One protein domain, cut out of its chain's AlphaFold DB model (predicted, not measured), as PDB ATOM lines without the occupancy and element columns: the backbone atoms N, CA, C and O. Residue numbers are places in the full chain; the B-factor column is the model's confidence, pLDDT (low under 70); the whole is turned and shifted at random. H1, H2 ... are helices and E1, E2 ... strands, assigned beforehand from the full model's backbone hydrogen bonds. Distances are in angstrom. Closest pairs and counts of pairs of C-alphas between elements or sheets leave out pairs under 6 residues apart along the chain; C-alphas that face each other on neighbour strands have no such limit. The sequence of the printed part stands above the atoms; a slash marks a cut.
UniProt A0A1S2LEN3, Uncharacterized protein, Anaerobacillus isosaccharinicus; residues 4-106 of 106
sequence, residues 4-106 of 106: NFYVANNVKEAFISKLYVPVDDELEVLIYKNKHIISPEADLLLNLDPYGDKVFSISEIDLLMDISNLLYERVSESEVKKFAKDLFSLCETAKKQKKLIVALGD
ATOM      1  N   ASN A   4      -5.922 -53.654  29.421       89.19
ATOM      2  CA  ASN A   4      -4.673 -53.850  30.142       89.19
ATOM      3  C   ASN A   4      -3.690 -52.726  29.800       89.19
ATOM      4  O   ASN A   4      -3.412 -52.464  28.631       89.19
ATOM      5  N   PHE A   5      -3.129 -52.074  30.819       90.69
ATOM      6  CA  PHE A   5      -2.127 -51.021  30.653       90.69
ATOM      7  C   PHE A   5      -0.725 -51.601  30.773       90.69
ATOM      8  O   PHE A   5      -0.388 -52.152  31.813       90.69
ATOM      9  N   TYR A   6       0.121 -51.419  29.764       92.31
ATOM     10  CA  TYR A   6       1.488 -51.936  29.705       92.31
ATOM     11  C   TYR A   6       2.510 -50.811  29.645       92.31
ATOM     12  O   TYR A   6       2.290 -49.800  28.981       92.31
ATOM     13  N   VAL A   7       3.689 -51.024  30.234       91.75
ATOM     14  CA  VAL A   7       4.859 -50.187  29.923       91.75
ATOM     15  C   VAL A   7       5.471 -50.650  28.603       91.75
ATOM     16  O   VAL A   7       6.053 -51.737  28.533       91.75
ATOM     17  N   ALA A   8       5.351 -49.827  27.562       91.44
ATOM     18  CA  ALA A   8       5.811 -50.122  26.207       91.44
ATOM     19  C   ALA A   8       5.849 -48.848  25.350       91.44
ATOM     20  O   ALA A   8       5.103 -47.910  25.602       91.44
ATOM     21  N   ASN A   9       6.680 -48.804  24.306       88.88
ATOM     22  CA  ASN A   9       6.707 -47.673  23.368       88.88
ATOM     23  C   ASN A   9       5.695 -47.807  22.223       88.88
ATOM     24  O   ASN A   9       5.459 -46.851  21.490       88.88
ATOM     25  N   ASN A  10       5.162 -49.008  22.008       89.19
ATOM     26  CA  ASN A  10       4.205 -49.318  20.954       89.19
ATOM     27  C   ASN A  10       3.456 -50.620  21.276       89.19
ATOM     28  O   ASN A  10       3.884 -51.404  22.123       89.19
ATOM     29  N   VAL A  11       2.376 -50.868  20.538       87.38
ATOM     30  CA  VAL A  11       1.501 -52.042  20.677       87.38
ATOM     31  C   VAL A  11       2.266 -53.371  20.620       87.38
ATOM     32  O   VAL A  11       2.055 -54.244  21.456       87.38
ATOM     33  N   LYS A  12       3.221 -53.528  19.691       87.69
ATOM     34  CA  LYS A  12       3.995 -54.779  19.556       87.69
ATOM     35  C   LYS A  12       4.831 -55.080  20.799       87.69
ATOM     36  O   LYS A  12       4.947 -56.236  21.189       87.69
ATOM     37  N   GLU A  13       5.426 -54.050  21.398       88.50
ATOM     38  CA  GLU A  13       6.172 -54.180  22.650       88.50
ATOM     39  C   GLU A  13       5.235 -54.478  23.832       88.50
ATOM     40  O   GLU A  13       5.599 -55.265  24.703       88.50
ATOM     41  N   ALA A  14       4.022 -53.918  23.837       88.00
ATOM     42  CA  ALA A  14       3.020 -54.176  24.869       88.00
ATOM     43  C   ALA A  14       2.568 -55.648  24.887       88.00
ATOM     44  O   ALA A  14       2.584 -56.259  25.952       88.00
ATOM     45  N   PHE A  15       2.310 -56.260  23.722       83.81
ATOM     46  CA  PHE A  15       1.907 -57.674  23.609       83.81
ATOM     47  C   PHE A  15       2.899 -58.678  24.221       83.81
ATOM     48  O   PHE A  15       2.509 -59.773  24.620       83.81
ATOM     49  N   ILE A  16       4.188 -58.334  24.283       86.19
ATOM     50  CA  ILE A  16       5.238 -59.186  24.871       86.19
ATOM     51  C   ILE A  16       5.667 -58.719  26.270       86.19
ATOM     52  O   ILE A  16       6.516 -59.357  26.902       86.19
ATOM     53  N   SER A  17       5.121 -57.601  26.754       84.00
ATOM     54  CA  SER A  17       5.480 -57.013  28.039       84.00
ATOM     55  C   SER A  17       4.811 -57.768  29.184       84.00
ATOM     56  O   SER A  17       3.621 -58.065  29.162       84.00
ATOM     57  N   LYS A  18       5.590 -58.070  30.228       81.75
ATOM     58  CA  LYS A  18       5.084 -58.706  31.457       81.75
ATOM     59  C   LYS A  18       4.680 -57.697  32.530       81.75
ATOM     60  O   LYS A  18       4.167 -58.102  33.567       81.75
ATOM     61  N   LEU A  19       4.964 -56.413  32.314       85.81
ATOM     62  CA  LEU A  19       4.697 -55.358  33.282       85.81
ATOM     63  C   LEU A  19       3.430 -54.614  32.866       85.81
ATOM     64  O   LEU A  19       3.480 -53.768  31.968       85.81
ATOM     65  N   TYR A  20       2.321 -54.956  33.520       89.94
ATOM     66  CA  TYR A  20       1.013 -54.403  33.208       89.94
ATOM     67  C   TYR A  20       0.107 -54.269  34.428       89.94
ATOM     68  O   TYR A  20       0.343 -54.898  35.460       89.94
ATOM     69  N   VAL A  21      -0.929 -53.450  34.277       90.88
ATOM     70  CA  VAL A  21      -2.032 -53.298  35.224       90.88
ATOM     71  C   VAL A  21      -3.327 -53.653  34.496       90.88
ATOM     72  O   VAL A  21      -3.654 -52.978  33.515       90.88
ATOM     73  N   PRO A  22      -4.038 -54.707  34.925       89.06
ATOM     74  CA  PRO A  22      -5.310 -55.074  34.328       89.06
ATOM     75  C   PRO A  22      -6.452 -54.195  34.834       89.06
ATOM     76  O   PRO A  22      -6.482 -53.815  36.006       89.06
ATOM     77  N   VAL A  23      -7.407 -53.930  33.947       86.88
ATOM     78  CA  VAL A  23      -8.737 -53.419  34.277       86.88
ATOM     79  C   VAL A  23      -9.753 -54.451  33.833       86.88
ATOM     80  O   VAL A  23      -9.963 -54.648  32.638       86.88
ATOM     81  N   ASP A  24     -10.333 -55.136  34.812       85.06
ATOM     82  CA  ASP A  24     -11.436 -56.064  34.605       85.06
ATOM     83  C   ASP A  24     -12.794 -55.345  34.646       85.06
ATOM     84  O   ASP A  24     -12.901 -54.173  35.013       85.06
ATOM     85  N   ASP A  25     -13.841 -56.072  34.263       83.25
ATOM     86  CA  ASP A  25     -15.213 -55.570  34.164       83.25
ATOM     87  C   ASP A  25     -15.740 -55.022  35.504       83.25
ATOM     88  O   ASP A  25     -16.495 -54.048  35.534       83.25
ATOM     89  N   GLU A  26     -15.363 -55.636  36.629       86.06
ATOM     90  CA  GLU A  26     -15.800 -55.193  37.958       86.06
ATOM     91  C   GLU A  26     -15.172 -53.842  38.301       86.06
ATOM     92  O   GLU A  26     -15.869 -52.901  38.701       86.06
ATOM     93  N   LEU A  27     -13.867 -53.720  38.073       86.75
ATOM     94  CA  LEU A  27     -13.123 -52.498  38.292       86.75
ATOM     95  C   LEU A  27     -13.578 -51.382  37.347       86.75
ATOM     96  O   LEU A  27     -13.745 -50.247  37.792       86.75
ATOM     97  N   GLU A  28     -13.848 -51.688  36.077       83.25
ATOM     98  CA  GLU A  28     -14.408 -50.733  35.118       83.25
ATOM     99  C   GLU A  28     -15.738 -50.161  35.631       83.25
ATOM    100  O   GLU A  28     -15.926 -48.941  35.680       83.25
ATOM    101  N   VAL A  29     -16.638 -51.024  36.119       86.06
ATOM    102  CA  VAL A  29     -17.913 -50.603  36.716       86.06
ATOM    103  C   VAL A  29     -17.691 -49.712  37.942       86.06
ATOM    104  O   VAL A  29     -18.410 -48.722  38.118       86.06
ATOM    105  N   LEU A  30     -16.719 -50.029  38.799       87.06
ATOM    106  CA  LEU A  30     -16.402 -49.220  39.980       87.06
ATOM    107  C   LEU A  30     -15.830 -47.849  39.610       87.06
ATOM    108  O   LEU A  30     -16.258 -46.837  40.175       87.06
ATOM    109  N   ILE A  31     -14.910 -47.784  38.648       83.69
ATOM    110  CA  ILE A  31     -14.347 -46.518  38.168       83.69
ATOM    111  C   ILE A  31     -15.452 -45.687  37.502       83.69
ATOM    112  O   ILE A  31     -15.588 -44.498  37.796       83.69
ATOM    113  N   TYR A  32     -16.312 -46.305  36.686       84.62
ATOM    114  CA  TYR A  32     -17.423 -45.619  36.025       84.62
ATOM    115  C   TYR A  32     -18.450 -45.057  37.019       84.62
ATOM    116  O   TYR A  32     -18.915 -43.925  36.858       84.62
ATOM    117  N   LYS A  33     -18.778 -45.789  38.093       86.19
ATOM    118  CA  LYS A  33     -19.624 -45.278  39.194       86.19
ATOM    119  C   LYS A  33     -19.019 -44.031  39.844       86.19
ATOM    120  O   LYS A  33     -19.739 -43.087  40.174       86.19
ATOM    121  N   ASN A  34     -17.696 -44.001  39.958       83.25
ATOM    122  CA  ASN A  34     -16.934 -42.918  40.567       83.25
ATOM    123  C   ASN A  34     -16.478 -41.839  39.562       83.25
ATOM    124  O   ASN A  34     -15.756 -40.920  39.938       83.25
ATOM    125  N   LYS A  35     -16.947 -41.858  38.305       81.75
ATOM    126  CA  LYS A  35     -16.510 -40.921  37.246       81.75
ATOM    127  C   LYS A  35     -16.661 -39.435  37.584       81.75
ATOM    128  O   LYS A  35     -15.912 -38.599  37.096       81.75
ATOM    129  N   HIS A  36     -17.632 -39.098  38.428       80.31
ATOM    130  CA  HIS A  36     -17.898 -37.730  38.872       80.31
ATOM    131  C   HIS A  36     -16.786 -37.170  39.776       80.31
ATOM    132  O   HIS A  36     -16.656 -35.958  39.909       80.31
ATOM    133  N   ILE A  37     -15.978 -38.044  40.381       75.06
ATOM    134  CA  ILE A  37     -14.876 -37.702  41.288       75.06
ATOM    135  C   ILE A  37     -13.619 -37.272  40.519       75.06
ATOM    136  O   ILE A  37     -12.836 -36.463  41.022       75.06
ATOM    137  N   ILE A  38     -13.458 -37.821  39.314       72.81
ATOM    138  CA  ILE A  38     -12.301 -37.665  38.423       72.81
ATOM    139  C   ILE A  38     -12.619 -36.834  37.167       72.81
ATOM    140  O   ILE A  38     -11.793 -36.746  36.269       72.81
ATOM    141  N   SER A  39     -13.813 -36.247  37.067       69.50
ATOM    142  CA  SER A  39     -14.209 -35.399  35.934       69.50
ATOM    143  C   SER A  39     -13.558 -34.009  36.029       69.50
ATOM    144  O   SER A  39     -13.595 -33.428  37.119       69.50
ATOM    145  N   PRO A  40     -13.057 -33.432  34.914       64.50
ATOM    146  CA  PRO A  40     -13.133 -33.898  33.516       64.50
ATOM    147  C   PRO A  40     -12.003 -34.834  33.040       64.50
ATOM    148  O   PRO A  40     -12.103 -35.390  31.951       64.50
ATOM    149  N   GLU A  41     -10.945 -35.050  33.820       66.88
ATOM    150  CA  GLU A  41      -9.756 -35.813  33.402       66.88
ATOM    151  C   GLU A  41     -10.037 -37.317  33.195       66.88
ATOM    152  O   GLU A  41      -9.324 -38.005  32.462       66.88
ATOM    153  N   ALA A  42     -11.129 -37.814  33.782       65.62
ATOM    154  CA  ALA A  42     -11.622 -39.184  33.694       65.62
ATOM    155  C   ALA A  42     -11.777 -39.709  32.265       65.62
ATOM    156  O   ALA A  42     -11.642 -40.911  32.050       65.62
ATOM    157  N   ASP A  43     -12.041 -38.829  31.294       69.06
ATOM    158  CA  ASP A  43     -12.223 -39.202  29.890       69.06
ATOM    159  C   ASP A  43     -11.013 -39.950  29.325       69.06
ATOM    160  O   ASP A  43     -11.161 -40.791  28.439       69.06
ATOM    161  N   LEU A  44      -9.817 -39.692  29.860       76.62
ATOM    162  CA  LEU A  44      -8.594 -40.351  29.421       76.62
ATOM    163  C   LEU A  44      -8.547 -41.843  29.800       76.62
ATOM    164  O   LEU A  44      -7.896 -42.619  29.099       76.62
ATOM    165  N   LEU A  45      -9.232 -42.215  30.887       75.94
ATOM    166  CA  LEU A  45      -9.281 -43.567  31.446       75.94
ATOM    167  C   LEU A  45     -10.603 -44.288  31.125       75.94
ATOM    168  O   LEU A  45     -10.609 -45.502  30.976       75.94
ATOM    169  N   LEU A  46     -11.708 -43.544  31.017       71.38
ATOM    170  CA  LEU A  46     -13.061 -44.075  30.814       71.38
ATOM    171  C   LEU A  46     -13.474 -44.196  29.345       71.38
ATOM    172  O   LEU A  46     -14.360 -44.985  29.045       71.38
ATOM    173  N   ASN A  47     -12.859 -43.440  28.431       71.31
ATOM    174  CA  ASN A  47     -13.117 -43.568  26.989       71.31
ATOM    175  C   ASN A  47     -12.054 -44.438  26.306       71.31
ATOM    176  O   ASN A  47     -11.631 -44.146  25.185       71.31
ATOM    177  N   LEU A  48     -11.569 -45.470  27.001       73.06
ATOM    178  CA  LEU A  48     -10.725 -46.475  26.369       73.06
ATOM    179  C   LEU A  48     -11.613 -47.374  25.524       73.06
ATOM    180  O   LEU A  48     -12.630 -47.871  25.997       73.06
ATOM    181  N   ASP A  49     -11.244 -47.521  24.256       68.81
ATOM    182  CA  ASP A  49     -11.907 -48.452  23.359       68.81
ATOM    183  C   ASP A  49     -11.499 -49.872  23.780       68.81
ATOM    184  O   ASP A  49     -10.321 -50.206  23.646       68.81
ATOM    185  N   PRO A  50     -12.417 -50.712  24.293       64.38
ATOM    186  CA  PRO A  50     -12.083 -52.076  24.692       64.38
ATOM    187  C   PRO A  50     -11.661 -52.957  23.509       64.38
ATOM    188  O   PRO A  50     -11.143 -54.041  23.731       64.38
ATOM    189  N   TYR A  51     -11.845 -52.499  22.266       65.88
ATOM    190  CA  TYR A  51     -11.398 -53.173  21.046       65.88
ATOM    191  C   TYR A  51     -10.232 -52.460  20.352       65.88
ATOM    192  O   TYR A  51      -9.791 -52.886  19.279       65.88
ATOM    193  N   GLY A  52      -9.764 -51.349  20.923       74.62
ATOM    194  CA  GLY A  52      -8.765 -50.474  20.332       74.62
ATOM    195  C   GLY A  52      -7.524 -50.349  21.204       74.62
ATOM    196  O   GLY A  52      -7.582 -50.334  22.430       74.62
ATOM    197  N   ASP A  53      -6.376 -50.191  20.554       83.44
ATOM    198  CA  ASP A  53      -5.131 -49.906  21.253       83.44
ATOM    199  C   ASP A  53      -4.946 -48.394  21.410       83.44
ATOM    200  O   ASP A  53      -5.117 -47.626  20.456       83.44
ATOM    201  N   LYS A  54      -4.499 -47.952  22.588       88.12
ATOM    202  CA  LYS A  54      -4.130 -46.550  22.829       88.12
ATOM    203  C   LYS A  54      -2.710 -46.448  23.355       88.12
ATOM    204  O   LYS A  54      -2.360 -47.069  24.350       88.12
ATOM    205  N   VAL A  55      -1.897 -45.609  22.719       90.06
ATOM    206  CA  VAL A  55      -0.567 -45.244  23.218       90.06
ATOM    207  C   VAL A  55      -0.666 -43.879  23.884       90.06
ATOM    208  O   VAL A  55      -1.030 -42.905  23.231       90.06
ATOM    209  N   PHE A  56      -0.331 -43.807  25.168       89.62
ATOM    210  CA  PHE A  56      -0.325 -42.559  25.923       89.62
ATOM    211  C   PHE A  56       1.003 -41.833  25.726       89.62
ATOM    212  O   PHE A  56       2.083 -42.391  25.940       89.62
ATOM    213  N   SER A  57       0.927 -40.567  25.336       88.69
ATOM    214  CA  SER A  57       2.069 -39.655  25.304       88.69
ATOM    215  C   SER A  57       2.573 -39.331  26.716       88.69
ATOM    216  O   SER A  57       1.884 -39.550  27.706       88.69
ATOM    217  N   ILE A  58       3.773 -38.756  26.826       87.94
ATOM    218  CA  ILE A  58       4.367 -38.386  28.125       87.94
ATOM    219  C   ILE A  58       3.443 -37.453  28.923       87.94
ATOM    220  O   ILE A  58       3.260 -37.654  30.119       87.94
ATOM    221  N   SER A  59       2.821 -36.475  28.260       87.62
ATOM    222  CA  SER A  59       1.873 -35.562  28.905       87.62
ATOM    223  C   SER A  59       0.609 -36.280  29.381       87.62
ATOM    224  O   SER A  59       0.093 -35.967  30.446       87.62
ATOM    225  N   GLU A  60       0.123 -37.271  28.634       89.44
ATOM    226  CA  GLU A  60      -1.015 -38.087  29.068       89.44
ATOM    227  C   GLU A  60      -0.643 -39.056  30.197       89.44
ATOM    228  O   GLU A  60      -1.489 -39.362  31.028       89.44
ATOM    229  N   ILE A  61       0.612 -39.509  30.270       90.75
ATOM    230  CA  ILE A  61       1.117 -40.297  31.405       90.75
ATOM    231  C   ILE A  61       1.125 -39.450  32.680       90.75
ATOM    232  O   ILE A  61       0.751 -39.950  33.737       90.75
ATOM    233  N   ASP A  62       1.499 -38.173  32.589       90.06
ATOM    234  CA  ASP A  62       1.405 -37.253  33.727       90.06
ATOM    235  C   ASP A  62      -0.056 -37.091  34.186       90.06
ATOM    236  O   ASP A  62      -0.345 -37.221  35.374       90.06
ATOM    237  N   LEU A  63      -0.995 -36.948  33.245       88.81
ATOM    238  CA  LEU A  63      -2.429 -36.919  33.559       88.81
ATOM    239  C   LEU A  63      -2.927 -38.238  34.175       88.81
ATOM    240  O   LEU A  63      -3.709 -38.213  35.121       88.81
ATOM    241  N   LEU A  64      -2.462 -39.398  33.692       89.31
ATOM    242  CA  LEU A  64      -2.785 -40.703  34.287       89.31
ATOM    243  C   LEU A  64      -2.311 -40.800  35.739       89.31
ATOM    244  O   LEU A  64      -3.016 -41.377  36.569       89.31
ATOM    245  N   MET A  65      -1.144 -40.239  36.064       91.19
ATOM    246  CA  MET A  65      -0.650 -40.185  37.442       91.19
ATOM    247  C   MET A  65      -1.556 -39.328  38.329       91.19
ATOM    248  O   MET A  65      -1.885 -39.747  39.441       91.19
ATOM    249  N   ASP A  66      -2.005 -38.175  37.835       89.81
ATOM    250  CA  ASP A  66      -2.913 -37.294  38.573       89.81
ATOM    251  C   ASP A  66      -4.279 -37.956  38.803       89.81
ATOM    252  O   ASP A  66      -4.773 -37.985  39.933       89.81
ATOM    253  N   ILE A  67      -4.853 -38.587  37.770       88.62
ATOM    254  CA  ILE A  67      -6.101 -39.365  37.875       88.62
ATOM    255  C   ILE A  67      -5.941 -40.505  38.883       88.62
ATOM    256  O   ILE A  67      -6.818 -40.722  39.720       88.62
ATOM    257  N   SER A  68      -4.811 -41.217  38.841       90.69
ATOM    258  CA  SER A  68      -4.512 -42.296  39.785       90.69
ATOM    259  C   SER A  68      -4.493 -41.782  41.226       90.69
ATOM    260  O   SER A  68      -5.135 -42.364  42.098       90.69
ATOM    261  N   ASN A  69      -3.838 -40.652  41.495       90.81
ATOM    262  CA  ASN A  69      -3.845 -40.051  42.831       90.81
ATOM    263  C   ASN A  69      -5.257 -39.649  43.277       90.81
ATOM    264  O   ASN A  69      -5.655 -39.963  44.400       90.81
ATOM    265  N   LEU A  70      -6.045 -39.030  42.394       88.81
ATOM    266  CA  LEU A  70      -7.430 -38.656  42.695       88.81
ATOM    267  C   LEU A  70      -8.291 -39.875  43.042       88.81
ATOM    268  O   LEU A  70      -9.042 -39.831  44.017       88.81
ATOM    269  N   LEU A  71      -8.162 -40.969  42.285       88.75
ATOM    270  CA  LEU A  71      -8.851 -42.228  42.574       88.75
ATOM    271  C   LEU A  71      -8.444 -42.784  43.941       88.75
ATOM    272  O   LEU A  71      -9.307 -43.157  44.734       88.75
ATOM    273  N   TYR A  72      -7.147 -42.798  44.246       90.62
ATOM    274  CA  TYR A  72      -6.638 -43.317  45.514       90.62
ATOM    275  C   TYR A  72      -7.140 -42.524  46.732       90.62
ATOM    276  O   TYR A  72      -7.477 -43.107  47.769       90.62
ATOM    277  N   GLU A  73      -7.183 -41.195  46.621       89.56
ATOM    278  CA  GLU A  73      -7.576 -40.309  47.718       89.56
ATOM    279  C   GLU A  73      -9.089 -40.262  47.932       89.56
ATOM    280  O   GLU A  73      -9.547 -40.236  49.077       89.56
ATOM    281  N   ARG A  74      -9.867 -40.233  46.845       87.94
ATOM    282  CA  ARG A  74     -11.292 -39.884  46.898       87.94
ATOM    283  C   ARG A  74     -12.241 -41.073  46.802       87.94
ATOM    284  O   ARG A  74     -13.374 -40.961  47.264       87.94
ATOM    285  N   VAL A  75     -11.812 -42.195  46.228       87.38
ATOM    286  CA  VAL A  75     -12.636 -43.409  46.131       87.38
ATOM    287  C   VAL A  75     -12.381 -44.278  47.356       87.38
ATOM    288  O   VAL A  75     -11.243 -44.401  47.797       87.38
ATOM    289  N   SER A  76     -13.420 -44.858  47.955       87.38
ATOM    290  CA  SER A  76     -13.276 -45.638  49.199       87.38
ATOM    291  C   SER A  76     -13.044 -47.125  48.936       87.38
ATOM    292  O   SER A  76     -12.466 -47.824  49.769       87.38
ATOM    293  N   GLU A  77     -13.471 -47.594  47.770       90.25
ATOM    294  CA  GLU A  77     -13.410 -48.966  47.305       90.25
ATOM    295  C   GLU A  77     -11.955 -49.434  47.209       90.25
ATOM    296  O   GLU A  77     -11.129 -48.868  46.489       90.25
ATOM    297  N   SER A  78     -11.624 -50.488  47.959       90.06
ATOM    298  CA  SER A  78     -10.253 -50.993  48.085       90.06
ATOM    299  C   SER A  78      -9.656 -51.451  46.758       90.06
ATOM    300  O   SER A  78      -8.457 -51.291  46.544       90.06
ATOM    301  N   GLU A  79     -10.483 -51.993  45.867       90.31
ATOM    302  CA  GLU A  79     -10.089 -52.407  44.517       90.31
ATOM    303  C   GLU A  79      -9.663 -51.209  43.673       90.31
ATOM    304  O   GLU A  79      -8.578 -51.224  43.097       90.31
ATOM    305  N   VAL A  80     -10.439 -50.121  43.706       89.88
ATOM    306  CA  VAL A  80     -10.104 -48.880  42.997       89.88
ATOM    307  C   VAL A  80      -8.836 -48.253  43.568       89.88
ATOM    308  O   VAL A  80      -7.975 -47.821  42.808       89.88
ATOM    309  N   LYS A  81      -8.657 -48.261  44.895       91.94
ATOM    310  CA  LYS A  81      -7.408 -47.784  45.514       91.94
ATOM    311  C   LYS A  81      -6.200 -48.625  45.120       91.94
ATOM    312  O   LYS A  81      -5.122 -48.079  44.888       91.94
ATOM    313  N   LYS A  82      -6.357 -49.949  45.071       93.00
ATOM    314  CA  LYS A  82      -5.287 -50.853  44.648       93.00
ATOM    315  C   LYS A  82      -4.916 -50.581  43.192       93.00
ATOM    316  O   LYS A  82      -3.748 -50.330  42.920       93.00
ATOM    317  N   PHE A  83      -5.908 -50.523  42.309       91.62
ATOM    318  CA  PHE A  83      -5.721 -50.164  40.908       91.62
ATOM    319  C   PHE A  83      -5.015 -48.819  40.747       91.62
ATOM    320  O   PHE A  83      -4.014 -48.733  40.050       91.62
ATOM    321  N   ALA A  84      -5.493 -47.785  41.435       92.38
ATOM    322  CA  ALA A  84      -4.908 -46.454  41.397       92.38
ATOM    323  C   ALA A  84      -3.422 -46.467  41.783       92.38
ATOM    324  O   ALA A  84      -2.584 -45.873  41.109       92.38
ATOM    325  N   LYS A  85      -3.068 -47.197  42.843       94.38
ATOM    326  CA  LYS A  85      -1.677 -47.348  43.273       94.38
ATOM    327  C   LYS A  85      -0.833 -48.110  42.248       94.38
ATOM    328  O   LYS A  85       0.302 -47.712  41.978       94.38
ATOM    329  N   ASP A  86      -1.376 -49.186  41.689       94.06
ATOM    330  CA  ASP A  86      -0.689 -50.019  40.704       94.06
ATOM    331  C   ASP A  86      -0.467 -49.237  39.397       94.06
ATOM    332  O   ASP A  86       0.650 -49.211  38.878       94.06
ATOM    333  N   LEU A  87      -1.480 -48.505  38.919       92.75
ATOM    334  CA  LEU A  87      -1.402 -47.631  37.747       92.75
ATOM    335  C   LEU A  87      -0.409 -46.483  37.960       92.75
ATOM    336  O   LEU A  87       0.422 -46.226  37.089       92.75
ATOM    337  N   PHE A  88      -0.422 -45.835  39.128       94.00
ATOM    338  CA  PHE A  88       0.560 -44.801  39.463       94.00
ATOM    339  C   PHE A  88       1.991 -45.357  39.425       94.00
ATOM    340  O   PHE A  88       2.883 -44.764  38.815       94.00
ATOM    341  N   SER A  89       2.212 -46.533  40.023       94.00
ATOM    342  CA  SER A  89       3.518 -47.197  40.016       94.00
ATOM    343  C   SER A  89       3.955 -47.610  38.605       94.00
ATOM    344  O   SER A  89       5.138 -47.498  38.256       94.00
ATOM    345  N   LEU A  90       3.006 -48.030  37.764       93.81
ATOM    346  CA  LEU A  90       3.239 -48.323  36.353       93.81
ATOM    347  C   LEU A  90       3.707 -47.067  35.604       93.81
ATOM    348  O   LEU A  90       4.714 -47.119  34.896       93.81
ATOM    349  N   CYS A  91       3.045 -45.927  35.824       93.62
ATOM    350  CA  CYS A  91       3.421 -44.639  35.239       93.62
ATOM    351  C   CYS A  91       4.808 -44.175  35.691       93.62
ATOM    352  O   CYS A  91       5.641 -43.805  34.861       93.62
ATOM    353  N   GLU A  92       5.110 -44.260  36.988       93.69
ATOM    354  CA  GLU A  92       6.455 -43.969  37.492       93.69
ATOM    355  C   GLU A  92       7.514 -44.864  36.845       93.69
ATOM    356  O   GLU A  92       8.612 -44.408  36.512       93.69
ATOM    357  N   THR A  93       7.196 -46.146  36.663       91.81
ATOM    358  CA  THR A  93       8.103 -47.107  36.036       91.81
ATOM    359  C   THR A  93       8.325 -46.773  34.564       91.81
ATOM    360  O   THR A  93       9.475 -46.768  34.121       91.81
ATOM    361  N   ALA A  94       7.270 -46.416  33.829       90.81
ATOM    362  CA  ALA A  94       7.365 -45.942  32.452       90.81
ATOM    363  C   ALA A  94       8.287 -44.716  32.353       90.81
ATOM    364  O   ALA A  94       9.250 -44.729  31.580       90.81
ATOM    365  N   LYS A  95       8.105 -43.715  33.227       90.06
ATOM    366  CA  LYS A  95       8.964 -42.518  33.276       90.06
ATOM    367  C   LYS A  95      10.421 -42.854  33.598       90.06
ATOM    368  O   LYS A  95      11.321 -42.380  32.904       90.06
ATOM    369  N   LYS A  96      10.679 -43.709  34.596       91.25
ATOM    370  CA  LYS A  96      12.043 -44.157  34.957       91.25
ATOM    371  C   LYS A  96      12.732 -44.890  33.806       91.25
ATOM    372  O   LYS A  96      13.921 -44.685  33.575       91.25
ATOM    373  N   GLN A  97      11.989 -45.717  33.073       89.31
ATOM    374  CA  GLN A  97      12.501 -46.473  31.928       89.31
ATOM    375  C   GLN A  97      12.538 -45.661  30.624       89.31
ATOM    376  O   GLN A  97      13.008 -46.182  29.614       89.31
ATOM    377  N   LYS A  98      12.072 -44.401  30.633       89.31
ATOM    378  CA  LYS A  98      11.875 -43.565  29.436       89.31
ATOM    379  C   LYS A  98      11.021 -44.266  28.370       89.31
ATOM    380  O   LYS A  98      11.317 -44.187  27.180       89.31
ATOM    381  N   LYS A  99       9.990 -44.978  28.824       90.50
ATOM    382  CA  LYS A  99       8.998 -45.667  27.997       90.50
ATOM    383  C   LYS A  99       7.637 -44.985  28.113       90.50
ATOM    384  O   LYS A  99       7.419 -44.175  29.014       90.50
ATOM    385  N   LEU A 100       6.739 -45.334  27.200       92.56
ATOM    386  CA  LEU A 100       5.343 -44.908  27.234       92.56
ATOM    387  C   LEU A 100       4.459 -45.938  27.954       92.56
ATOM    388  O   LEU A 100       4.944 -46.962  28.455       92.56
ATOM    389  N   ILE A 101       3.160 -45.644  28.009       92.38
ATOM    390  CA  ILE A 101       2.122 -46.588  28.424       92.38
ATOM    391  C   ILE A 101       1.260 -46.913  27.214       92.38
ATOM    392  O   ILE A 101       0.937 -46.030  26.418       92.38
ATOM    393  N   VAL A 102       0.873 -48.177  27.087       90.94
ATOM    394  CA  VAL A 102      -0.046 -48.651  26.054       90.94
ATOM    395  C   VAL A 102      -1.211 -49.360  26.726       90.94
ATOM    396  O   VAL A 102      -0.982 -50.297  27.484       90.94
ATOM    397  N   ALA A 103      -2.438 -48.925  26.457       90.75
ATOM    398  CA  ALA A 103      -3.637 -49.696  26.755       90.75
ATOM    399  C   ALA A 103      -3.921 -50.632  25.578       90.75
ATOM    400  O   ALA A 103      -4.013 -50.163  24.442       90.75
ATOM    401  N   LEU A 104      -4.026 -51.928  25.862       87.56
ATOM    402  CA  LEU A 104      -4.508 -52.937  24.924       87.56
ATOM    403  C   LEU A 104      -5.890 -53.392  25.380       87.56
ATOM    404  O   LEU A 104      -6.049 -53.792  26.538       87.56
ATOM    405  N   GLY A 105      -6.857 -53.308  24.475       81.62
ATOM    406  CA  GLY A 105      -8.150 -53.961  24.624       81.62
ATOM    407  C   GLY A 105      -8.064 -55.458  24.308       81.62
ATOM    408  O   GLY A 105      -7.165 -55.882  23.574       81.62
ATOM    409  N   ASP A 106      -8.975 -56.240  24.882       68.81
ATOM    410  CA  ASP A 106      -9.153 -57.683  24.643       68.81
ATOM    411  C   ASP A 106     -10.527 -57.977  24.012       68.81
ATOM    412  O   ASP A 106     -11.555 -57.522  24.577       68.81
TER     413      ASP A 106
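Overview. This is residues 4 to 106 of the 106 residues of an uncharacterized protein of Anaerobacillus isosaccharinicus (UniProt A0A1S2LEN3). A small four-stranded antiparallel sheet has the long helix H5 along one face, and H4 folds back beside H5 as a helical hairpin that reaches well past the sheet. The short helix H1 is on the sheet's other face, while H2 and H3 lie off the sheet, H2 by the first residues of H5, 79 to 80, and H3 beside residues 60 to 64 of H4. The printed part has 103 residues, with five named helices and four named strands in the order E1 H1 E2 H2 H3 E3 H4 H5 E4; the sheet runs E2 E1 E4 E3, and the class is mixed, helices and strands. The whole is compact, with a radius of gyration of the C-alphas of 12.5 A and spans of 34 by 27 by 22 A.

Arrangement. The sheet has edge strands E2, residues 20 to 23, and E3, residues 54 to 56, and inner strands E1, residues 4 to 7, and E4, residues 101 to 105. Between E1 and E4, N 6 and O 102 are within hydrogen-bond range at 2.8 A; between E2 and E1, N 21 and O 5 at 2.8 A; between E4 and E3, N 56 and O 101 at 2.8 A. H5, residues 78 to 97, makes two layers with the sheet, a helix on one face of it, at a height over the sheet of 8.8 A. It lies over E2 and E1 and runs only just along the strands, at 29 degrees to E2 on the local plane. H1, residues 11 to 15, is on the opposite face at a height of 8.2 A, only just over E4. H4, residues 58 to 74, only grazes the sheet, with residues 58 to 64. H4 and H5 touch and form a hairpin, opposite ways at a shallow tilt of 26 degrees; their closest C-alphas, of Ser 68 and Ala 84, are 4.5 A apart. H2, residues 25 to 33, touches residues 79 to 80 of H5 alone, about perpendicular at 82 degrees; the closest C-alphas, of Leu 27 and Val 80, are 6.7 A apart. H3, residues 43 to 46, only just touches residues 60 to 64 of H4 alone, with 3 pairs of C-alphas within 8 A, the closest being those of Leu 44 and Leu 64 at 7.6 A. In H1, H2, H4 and H5 every O i to N i+4 pair is within hydrogen-bond range; H3 is too short for such a pair.

Along the chain. E1 begins at C-alpha 4, (-4.673, -53.850, 30.142). From first to last C-alpha H5 measures 28.3 A, H4 24.5 A, E4 13.2 A and H2 12.3 A. H5 begins at C-alpha 78, (-10.253, -50.993, 48.085), and E4 ends at C-alpha 105, (-8.150, -53.961, 24.624).

Size, cuts and confidence. The two C-alphas farthest apart, of Lys 12 and Ser 76, are 35.5 A apart. The printed part has no cut, and no link is long. The mean pLDDT of the printed part is 85.8, and it is under 70 at residues 39 to 43, 49 to 51 and 106.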